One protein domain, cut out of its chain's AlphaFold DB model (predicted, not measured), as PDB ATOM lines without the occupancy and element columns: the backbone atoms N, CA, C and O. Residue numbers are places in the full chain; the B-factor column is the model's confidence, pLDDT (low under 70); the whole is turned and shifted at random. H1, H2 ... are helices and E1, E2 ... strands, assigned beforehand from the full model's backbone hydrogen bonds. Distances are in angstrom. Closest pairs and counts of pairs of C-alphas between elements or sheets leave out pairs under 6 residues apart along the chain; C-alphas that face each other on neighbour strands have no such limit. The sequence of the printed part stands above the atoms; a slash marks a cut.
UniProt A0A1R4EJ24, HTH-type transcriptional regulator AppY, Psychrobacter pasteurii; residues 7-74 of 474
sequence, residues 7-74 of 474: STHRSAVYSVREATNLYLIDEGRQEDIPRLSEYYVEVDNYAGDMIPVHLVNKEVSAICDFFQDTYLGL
ATOM      1  N   SER A   7     -32.951  38.050 -21.912       84.19
ATOM      2  CA  SER A   7     -33.698  39.090 -22.633       84.19
ATOM      3  C   SER A   7     -35.035  38.662 -23.186       84.19
ATOM      4  O   SER A   7     -35.941  39.482 -23.195       84.19
ATOM      5  N   THR A   8     -35.165  37.462 -23.742       89.50
ATOM      6  CA  THR A   8     -36.292  37.159 -24.635       89.50
ATOM      7  C   THR A   8     -36.786  35.751 -24.400       89.50
ATOM      8  O   THR A   8     -35.993  34.819 -24.341       89.50
ATOM      9  N   HIS A   9     -38.097  35.603 -24.281       90.00
ATOM     10  CA  HIS A   9     -38.732  34.314 -24.089       90.00
ATOM     11  C   HIS A   9     -38.493  33.393 -25.297       90.00
ATOM     12  O   HIS A   9     -38.576  33.833 -26.449       90.00
ATOM     13  N   ARG A  10     -38.248  32.101 -25.051       89.25
ATOM     14  CA  ARG A  10     -37.908  31.100 -26.077       89.25
ATOM     15  C   ARG A  10     -38.934  31.045 -27.210       89.25
ATOM     16  O   ARG A  10     -38.561  30.966 -28.376       89.25
ATOM     17  N   SER A  11     -40.226  31.153 -26.889       87.94
ATOM     18  CA  SER A  11     -41.285  31.159 -27.911       87.94
ATOM     19  C   SER A  11     -41.152  32.313 -28.908       87.94
ATOM     20  O   SER A  11     -41.425  32.110 -30.083       87.94
ATOM     21  N   ALA A  12     -40.684  33.490 -28.482       89.75
ATOM     22  CA  ALA A  12     -40.481  34.616 -29.387       89.75
ATOM     23  C   ALA A  12     -39.297  34.371 -30.334       89.75
ATOM     24  O   ALA A  12     -39.389  34.716 -31.509       89.75
ATOM     25  N   VAL A  13     -38.229  33.714 -29.862       91.81
ATOM     26  CA  VAL A  13     -37.113  33.285 -30.725       91.81
ATOM     27  C   VAL A  13     -37.619  32.318 -31.800       91.81
ATOM     28  O   VAL A  13     -37.376  32.532 -32.986       91.81
ATOM     29  N   TYR A  14     -38.413  31.313 -31.417       91.88
ATOM     30  CA  TYR A  14     -39.022  30.388 -32.376       91.88
ATOM     31  C   TYR A  14     -39.944  31.080 -33.381       91.88
ATOM     32  O   TYR A  14     -39.857  30.800 -34.574       91.88
ATOM     33  N   SER A  15     -40.770  32.023 -32.929       92.31
ATOM     34  CA  SER A  15     -41.637  32.797 -33.818       92.31
ATOM     35  C   SER A  15     -40.846  33.645 -34.821       92.31
ATOM     36  O   SER A  15     -41.288  33.805 -35.957       92.31
ATOM     37  N   VAL A  16     -39.671  34.170 -34.447       93.44
ATOM     38  CA  VAL A  16     -38.783  34.883 -35.385       93.44
ATOM     39  C   VAL A  16     -38.195  33.920 -36.418       93.44
ATOM     40  O   VAL A  16     -38.173  34.254 -37.603       93.44
ATOM     41  N   ARG A  17     -37.776  32.713 -36.018       94.56
ATOM     42  CA  ARG A  17     -37.279  31.684 -36.955       94.56
ATOM     43  C   ARG A  17     -38.352  31.247 -37.947       94.56
ATOM     44  O   ARG A  17     -38.087  31.189 -39.144       94.56
ATOM     45  N   GLU A  18     -39.572  31.002 -37.469       94.19
ATOM     46  CA  GLU A  18     -40.725  30.678 -38.319       94.19
ATOM     47  C   GLU A  18     -40.987  31.803 -39.328       94.19
ATOM     48  O   GLU A  18     -41.058  31.557 -40.531       94.19
ATOM     49  N   ALA A  19     -41.031  33.054 -38.859       95.31
ATOM     50  CA  ALA A  19     -41.203  34.218 -39.719       95.31
ATOM     51  C   ALA A  19     -40.072  34.386 -40.748       95.31
ATOM     52  O   ALA A  19     -40.316  34.827 -41.870       95.31
ATOM     53  N   THR A  20     -38.843  34.019 -40.382       96.12
ATOM     54  CA  THR A  20     -37.674  34.056 -41.271       96.12
ATOM     55  C   THR A  20     -37.771  32.999 -42.365       96.12
ATOM     56  O   THR A  20     -37.515  33.299 -43.530       96.12
ATOM     57  N   ASN A  21     -38.226  31.792 -42.028       95.00
ATOM     58  CA  ASN A  21     -38.484  30.746 -43.014       95.00
ATOM     59  C   ASN A  21     -39.614  31.150 -43.972       95.00
ATOM     60  O   ASN A  21     -39.472  30.990 -45.181       95.00
ATOM     61  N   LEU A  22     -40.706  31.725 -43.453       94.56
ATOM     62  CA  LEU A  22     -41.792  32.262 -44.281       94.56
ATOM     63  C   LEU A  22     -41.296  33.378 -45.206       94.56
ATOM     64  O   LEU A  22     -41.668  33.418 -46.372       94.56
ATOM     65  N   TYR A  23     -40.413  34.249 -44.712       95.25
ATOM     66  CA  TYR A  23     -39.809  35.293 -45.534       95.25
ATOM     67  C   TYR A  23     -38.971  34.717 -46.684       95.25
ATOM     68  O   TYR A  23     -39.097  35.175 -47.813       95.25
ATOM     69  N   LEU A  24     -38.166  33.679 -46.433       94.94
ATOM     70  CA  LEU A  24     -37.418  32.989 -47.489       94.94
ATOM     71  C   LEU A  24     -38.335  32.338 -48.525       94.94
ATOM     72  O   LEU A  24     -38.043  32.411 -49.715       94.94
ATOM     73  N   ILE A  25     -39.437  31.727 -48.090       94.38
ATOM     74  CA  ILE A  25     -40.419  31.110 -48.991       94.38
ATOM     75  C   ILE A  25     -41.068  32.169 -49.891       94.38
ATOM     76  O   ILE A  25     -41.127  31.972 -51.103       94.38
ATOM     77  N   ASP A  26     -41.491  33.304 -49.329       93.00
ATOM     78  CA  ASP A  26     -42.089  34.409 -50.091       93.00
ATOM     79  C   ASP A  26     -41.138  34.980 -51.154       93.00
ATOM     80  O   ASP A  26     -41.573  35.374 -52.236       93.00
ATOM     81  N   GLU A  27     -39.838  35.017 -50.855       93.81
ATOM     82  CA  GLU A  27     -38.790  35.486 -51.771       93.81
ATOM     83  C   GLU A  27     -38.310  34.381 -52.738       93.81
ATOM     84  O   GLU A  27     -37.394  34.605 -53.529       93.81
ATOM     85  N   GLY A  28     -38.900  33.179 -52.685       95.00
ATOM     86  CA  GLY A  28     -38.541  32.047 -53.543       95.00
ATOM     87  C   GLY A  28     -37.176  31.421 -53.235       95.00
ATOM     88  O   GLY A  28     -36.594  30.802 -54.118       95.00
ATOM     89  N   ARG A  29     -36.673  31.586 -52.005       95.69
ATOM     90  CA  ARG A  29     -35.348  31.157 -51.514       95.69
ATOM     91  C   ARG A  29     -35.436  30.045 -50.462       95.69
ATOM     92  O   ARG A  29     -34.683  30.032 -49.487       95.69
ATOM     93  N   GLN A  30     -36.390  29.121 -50.581       95.25
ATOM     94  CA  GLN A  30     -36.585  28.064 -49.573       95.25
ATOM     95  C   GLN A  30     -35.362  27.141 -49.389       95.25
ATOM     96  O   GLN A  30     -35.173  26.559 -48.324       95.25
ATOM     97  N   GLU A  31     -34.507  27.030 -50.404       94.88
ATOM     98  CA  GLU A  31     -33.248  26.289 -50.386       94.88
ATOM     99  C   GLU A  31     -32.208  26.872 -49.420       94.88
ATOM    100  O   GLU A  31     -31.309  26.155 -48.986       94.88
ATOM    101  N   ASP A  32     -32.350  28.143 -49.038       94.56
ATOM    102  CA  ASP A  32     -31.476  28.802 -48.071       94.56
ATOM    103  C   ASP A  32     -31.855  28.484 -46.611       94.56
ATOM    104  O   ASP A  32     -31.071  28.768 -45.704       94.56
ATOM    105  N   ILE A  33     -33.022  27.870 -46.355       93.06
ATOM    106  CA  ILE A  33     -33.497  27.560 -44.993       93.06
ATOM    107  C   ILE A  33     -32.497  26.682 -44.216       93.06
ATOM    108  O   ILE A  33     -32.138  27.071 -43.101       93.06
ATOM    109  N   PRO A  34     -31.994  25.547 -44.755       94.38
ATOM    110  CA  PRO A  34     -31.020  24.721 -44.038       94.38
ATOM    111  C   PRO A  34     -29.723  25.478 -43.733       94.38
ATOM    112  O   PRO A  34     -29.174  25.354 -42.642       94.38
ATOM    113  N   ARG A  35     -29.266  26.318 -44.671       92.56
ATOM    114  CA  ARG A  35     -28.056  27.130 -44.507       92.56
ATOM    115  C   ARG A  35     -28.225  28.168 -43.403       92.56
ATOM    116  O   ARG A  35     -27.297  28.410 -42.640       92.56
ATOM    117  N   LEU A  36     -29.394  28.800 -43.318       91.06
ATOM    118  CA  LEU A  36     -29.664  29.786 -42.279       91.06
ATOM    119  C   LEU A  36     -29.845  29.134 -40.902       91.06
ATOM    120  O   LEU A  36     -29.411  29.705 -39.902       91.06
ATOM    121  N   SER A  37     -30.415  27.926 -40.834       89.62
ATOM    122  CA  SER A  37     -30.609  27.236 -39.555       89.62
ATOM    123  C   SER A  37     -29.307  26.823 -38.867       89.62
ATOM    124  O   SER A  37     -29.311  26.627 -37.657       89.62
ATOM    125  N   GLU A  38     -28.185  26.754 -39.594       90.44
ATOM    126  CA  GLU A  38     -26.846  26.554 -39.012       90.44
ATOM    127  C   GLU A  38     -26.422  27.697 -38.070       90.44
ATOM    128  O   GLU A  38     -25.582  27.500 -37.192       90.44
ATOM    129  N   TYR A  39     -27.004  28.894 -38.221       87.69
ATOM    130  CA  TYR A  39     -26.714  30.049 -37.365       87.69
ATOM    131  C   TYR A  39     -27.618  30.135 -36.128       87.69
ATOM    132  O   TYR A  39     -27.376  30.974 -35.253       87.69
ATOM    133  N   TYR A  40     -28.659  29.301 -36.046       91.25
ATOM    134  CA  TYR A  40     -29.597  29.315 -34.931       91.25
ATOM    135  C   TYR A  40     -28.955  28.755 -33.664       91.25
ATOM    136  O   TYR A  40     -28.273  27.733 -33.667       91.25
ATOM    137  N   VAL A  41     -29.193  29.433 -32.547       85.38
ATOM    138  CA  VAL A  41     -28.698  28.994 -31.245       85.38
ATOM    139  C   VAL A  41     -29.517  27.796 -30.756       85.38
ATOM    140  O   VAL A  41     -30.744  27.774 -30.882       85.38
ATOM    141  N   GLU A  42     -28.872  26.814 -30.132       86.06
ATOM    142  CA  GLU A  42     -29.557  25.707 -29.452       86.06
ATOM    143  C   GLU A  42     -30.235  26.197 -28.159       86.06
ATOM    144  O   GLU A  42     -29.717  26.062 -27.051       86.06
ATOM    145  N   VAL A  43     -31.401  26.828 -28.311       83.44
ATOM    146  CA  VAL A  43     -32.171  27.427 -27.208       83.44
ATOM    147  C   VAL A  43     -32.795  26.393 -26.265       83.44
ATOM    148  O   VAL A  43     -33.156  26.746 -25.143       83.44
ATOM    149  N   ASP A  44     -32.897  25.130 -26.687       81.88
ATOM    150  CA  ASP A  44     -33.417  24.024 -25.867       81.88
ATOM    151  C   ASP A  44     -32.417  23.548 -24.804       81.88
ATOM    152  O   ASP A  44     -32.811  22.927 -23.820       81.88
ATOM    153  N   ASN A  45     -31.133  23.892 -24.945       83.38
ATOM    154  CA  ASN A  45     -30.103  23.545 -23.962       83.38
ATOM    155  C   ASN A  45     -30.152  24.423 -22.699       83.38
ATOM    156  O   ASN A  45     -29.422  24.171 -21.741       83.38
ATOM    157  N   TYR A  46     -30.987  25.464 -22.685       80.69
ATOM    158  CA  TYR A  46     -31.127  26.378 -21.555       80.69
ATOM    159  C   TYR A  46     -32.316  25.947 -20.700       80.69
ATOM    160  O   TYR A  46     -33.436  25.862 -21.190       80.69
ATOM    161  N   ALA A  47     -32.076  25.690 -19.411       70.62
ATOM    162  CA  ALA A  47     -33.091  25.174 -18.488       70.62
ATOM    163  C   ALA A  47     -34.275  26.137 -18.249       70.62
ATOM    164  O   ALA A  47     -35.318  25.700 -17.772       70.62
ATOM    165  N   GLY A  48     -34.103  27.421 -18.573       78.94
ATOM    166  CA  GLY A  48     -35.086  28.485 -18.387       78.94
ATOM    167  C   GLY A  48     -35.864  28.850 -19.649       78.94
ATOM    168  O   GLY A  48     -35.434  28.574 -20.772       78.94
ATOM    169  N   ASP A  49     -37.005  29.505 -19.458       85.44
ATOM    170  CA  ASP A  49     -37.887  29.947 -20.545       85.44
ATOM    171  C   ASP A  49     -37.368  31.224 -21.223       85.44
ATOM    172  O   ASP A  49     -37.727  31.537 -22.362       85.44
ATOM    173  N   MET A  50     -36.486  31.955 -20.539       87.81
ATOM    174  CA  MET A  50     -35.824  33.139 -21.065       87.81
ATOM    175  C   MET A  50     -34.463  32.782 -21.666       87.81
ATOM    176  O   MET A  50     -33.698  31.994 -21.118       87.81
ATOM    177  N   ILE A  51     -34.131  33.408 -22.793       90.69
ATOM    178  CA  ILE A  51     -32.868  33.211 -23.509       90.69
ATOM    179  C   ILE A  51     -31.915  34.386 -23.224       90.69
ATOM    180  O   ILE A  51     -32.352  35.546 -23.250       90.69
ATOM    181  N   PRO A  52     -30.617  34.124 -22.962       90.06
ATOM    182  CA  PRO A  52     -29.594  35.158 -22.799       90.06
ATOM    183  C   PRO A  52     -29.517  36.140 -23.977       90.06
ATOM    184  O   PRO A  52     -29.466  35.735 -25.141       90.06
ATOM    185  N   VAL A  53     -29.412  37.439 -23.678       88.88
ATOM    186  CA  VAL A  53     -29.390  38.522 -24.680       88.88
ATOM    187  C   VAL A  53     -28.298  38.344 -25.719       88.88
ATOM    188  O   VAL A  53     -28.516  38.594 -26.899       88.88
ATOM    189  N   HIS A  54     -27.117  37.891 -25.303       88.12
ATOM    190  CA  HIS A  54     -25.971  37.780 -26.196       88.12
ATOM    191  C   HIS A  54     -26.194  36.709 -27.277       88.12
ATOM    192  O   HIS A  54     -25.712  36.865 -28.397       88.12
ATOM    193  N   LEU A  55     -26.969  35.663 -26.973       90.88
ATOM    194  CA  LEU A  55     -27.345  34.613 -27.921       90.88
ATOM    195  C   LEU A  55     -28.415  35.095 -28.890       90.88
ATOM    196  O   LEU A  55     -28.277  34.899 -30.094       90.88
ATOM    197  N   VAL A  56     -29.441  35.773 -28.368       91.19
ATOM    198  CA  VAL A  56     -30.478  36.398 -29.198       91.19
ATOM    199  C   VAL A  56     -29.832  37.390 -30.163       91.19
ATOM    200  O   VAL A  56     -30.097  37.351 -31.359       91.19
ATOM    201  N   ASN A  57     -28.923  38.234 -29.674       91.69
ATOM    202  CA  ASN A  57     -28.192  39.186 -30.502       91.69
ATOM    203  C   ASN A  57     -27.320  38.491 -31.549       91.69
ATOM    204  O   ASN A  57     -27.317  38.927 -32.694       91.69
ATOM    205  N   LYS A  58     -26.617  37.410 -31.189       91.06
ATOM    206  CA  LYS A  58     -25.815  36.626 -32.138       91.06
ATOM    207  C   LYS A  58     -26.673  36.091 -33.287       91.06
ATOM    208  O   LYS A  58     -26.297  36.247 -34.444       91.06
ATOM    209  N   GLU A  59     -27.816  35.487 -32.970       92.88
ATOM    210  CA  GLU A  59     -28.734  34.937 -33.970       92.88
ATOM    211  C   GLU A  59     -29.328  36.035 -34.855       92.88
ATOM    212  O   GLU A  59     -29.277  35.941 -36.080       92.88
ATOM    213  N   VAL A  60     -29.825  37.119 -34.250       92.69
ATOM    214  CA  VAL A  60     -30.378  38.245 -35.008       92.69
ATOM    215  C   VAL A  60     -29.311  38.877 -35.902       92.69
ATOM    216  O   VAL A  60     -29.606  39.183 -37.051       92.69
ATOM    217  N   SER A  61     -28.077  39.052 -35.420       92.81
ATOM    218  CA  SER A  61     -26.967  39.554 -36.235       92.81
ATOM    219  C   SER A  61     -26.682  38.647 -37.427       92.81
ATOM    220  O   SER A  61     -26.584  39.157 -38.534       92.81
ATOM    221  N   ALA A  62     -26.643  37.325 -37.240       93.25
ATOM    222  CA  ALA A  62     -26.441  36.390 -38.345       93.25
ATOM    223  C   ALA A  62     -27.565  36.473 -39.393       93.25
ATOM    224  O   ALA A  62     -27.294  36.487 -40.593       93.25
ATOM    225  N   ILE A  63     -28.820  36.599 -38.949       94.69
ATOM    226  CA  ILE A  63     -29.972  36.815 -39.835       94.69
ATOM    227  C   ILE A  63     -29.814  38.144 -40.594       94.69
ATOM    228  O   ILE A  63     -29.926  38.180 -41.818       94.69
ATOM    229  N   CYS A  64     -29.505  39.241 -39.900       94.19
ATOM    230  CA  CYS A  64     -29.269  40.540 -40.531       94.19
ATOM    231  C   CYS A  64     -28.130  40.490 -41.554       94.19
ATOM    232  O   CYS A  64     -28.283  41.025 -42.652       94.19
ATOM    233  N   ASP A  65     -27.030  39.816 -41.222       94.00
ATOM    234  CA  ASP A  65     -25.866  39.690 -42.091       94.00
ATOM    235  C   ASP A  65     -26.171  38.860 -43.343       94.00
ATOM    236  O   ASP A  65     -25.653  39.154 -44.421       94.00
ATOM    237  N   PHE A  66     -27.047  37.861 -43.218       94.81
ATOM    238  CA  PHE A  66     -27.487  37.018 -44.322       94.81
ATOM    239  C   PHE A  66     -28.349  37.775 -45.343       94.81
ATOM    240  O   PHE A  66     -28.185  37.589 -46.550       94.81
ATOM    241  N   PHE A  67     -29.273  38.622 -44.877       94.69
ATOM    242  CA  PHE A  67     -30.217  39.327 -45.755       94.69
ATOM    243  C   PHE A  67     -29.743  40.712 -46.203       94.69
ATOM    244  O   PHE A  67     -30.138  41.150 -47.280       94.69
ATOM    245  N   GLN A  68     -28.935  41.411 -45.397       92.94
ATOM    246  CA  GLN A  68     -28.485  42.791 -45.651       92.94
ATOM    247  C   GLN A  68     -29.640  43.774 -45.951       92.94
ATOM    248  O   GLN A  68     -29.492  44.723 -46.722       92.94
ATOM    249  N   ASP A  69     -30.807  43.563 -45.334       92.19
ATOM    250  CA  ASP A  69     -32.015  44.360 -45.572       92.19
ATOM    251  C   ASP A  69     -32.250  45.405 -44.466       92.19
ATOM    252  O   ASP A  69     -32.399  45.087 -43.283       92.19
ATOM    253  N   THR A  70     -32.355  46.678 -44.857       91.50
ATOM    254  CA  THR A  70     -32.562  47.836 -43.967       91.50
ATOM    255  C   THR A  70     -33.831  47.771 -43.101       91.50
ATOM    256  O   THR A  70     -33.845  48.348 -42.001       91.50
ATOM    257  N   TYR A  71     -34.870  47.071 -43.559       93.62
ATOM    258  CA  TYR A  71     -36.190  46.950 -42.929       93.62
ATOM    259  C   TYR A  71     -36.538  45.510 -42.542       93.62
ATOM    260  O   TYR A  71     -37.707  45.205 -42.293       93.62
ATOM    261  N   LEU A  72     -35.535  44.632 -42.446       95.00
ATOM    262  CA  LEU A  72     -35.723  43.213 -42.145       95.00
ATOM    263  C   LEU A  72     -36.611  42.976 -40.917       95.00
ATOM    264  O   LEU A  72     -37.569  42.216 -40.982       95.00
ATOM    265  N   GLY A  73     -36.346  43.694 -39.819       94.88
ATOM    266  CA  GLY A  73     -37.151  43.643 -38.596       94.88
ATOM    267  C   GLY A  73     -38.652  43.826 -38.847       94.88
ATOM    268  O   GLY A  73     -39.442  43.017 -38.366       94.88
ATOM    269  N   LEU A  74     -39.043  44.808 -39.666       95.69
ATOM    270  CA  LEU A  74     -40.444  45.017 -40.042       95.69
ATOM    271  C   LEU A  74     -40.978  43.850 -40.886       95.69
ATOM    272  O   LEU A  74     -42.022  43.281 -40.574       95.69
TER     273      LEU A  74
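This is residues 7 to 74 of the 474 residues of the protein "HTH-type transcriptional regulator AppY" of Psychrobacter pasteurii (UniProt A0A1R4EJ24). Helices H1 and H3 run side by side the same way and make a loose triangle with shorter H2, which folds back along them; a tiny antiparallel strand pair, E1 and E2, sits where H1 and H3 begin. The printed part has 68 residues, with three named helices and two named strands in the order E1 H1 H2 E2 H3; the residues in named elements are mostly helix, and the whole is compact, with a radius of gyration of the C-alphas of 12.1 A and spans of 36 by 22 by 17 A.

E1 is residues 7 to 9, from C-alpha 7 at (-33.698, 39.090, -22.633). H1, 10 to 26, is 24.6 A long; H2, 30 to 37, 11.7 A. E2 is 50 to 52; H3, 53 to 67, 21.1 A long, ends at C-alpha (-30.217, 39.327, -45.755).

N 51 and O 8 of E2 and E1 are 2.8 A apart, within hydrogen-bond range. Residues 21 to 24 of H1 touch H2, closest C-alphas Leu 24 and Gln 30, 5.4 A, in a helical hairpin at a shallow tilt of 28 degrees. H3 is close but not clearly touching H1, closest C-alphas Val 13 and Val 56, 7.5 A. Every O i to N i+4 pair is within hydrogen-bond range in H1 and H3; in H2, 2 of 4, and 4 of 5 O i to N i+3.

The H2 to E2 link is long; the printed part has no cut, and no printed residue is under 70.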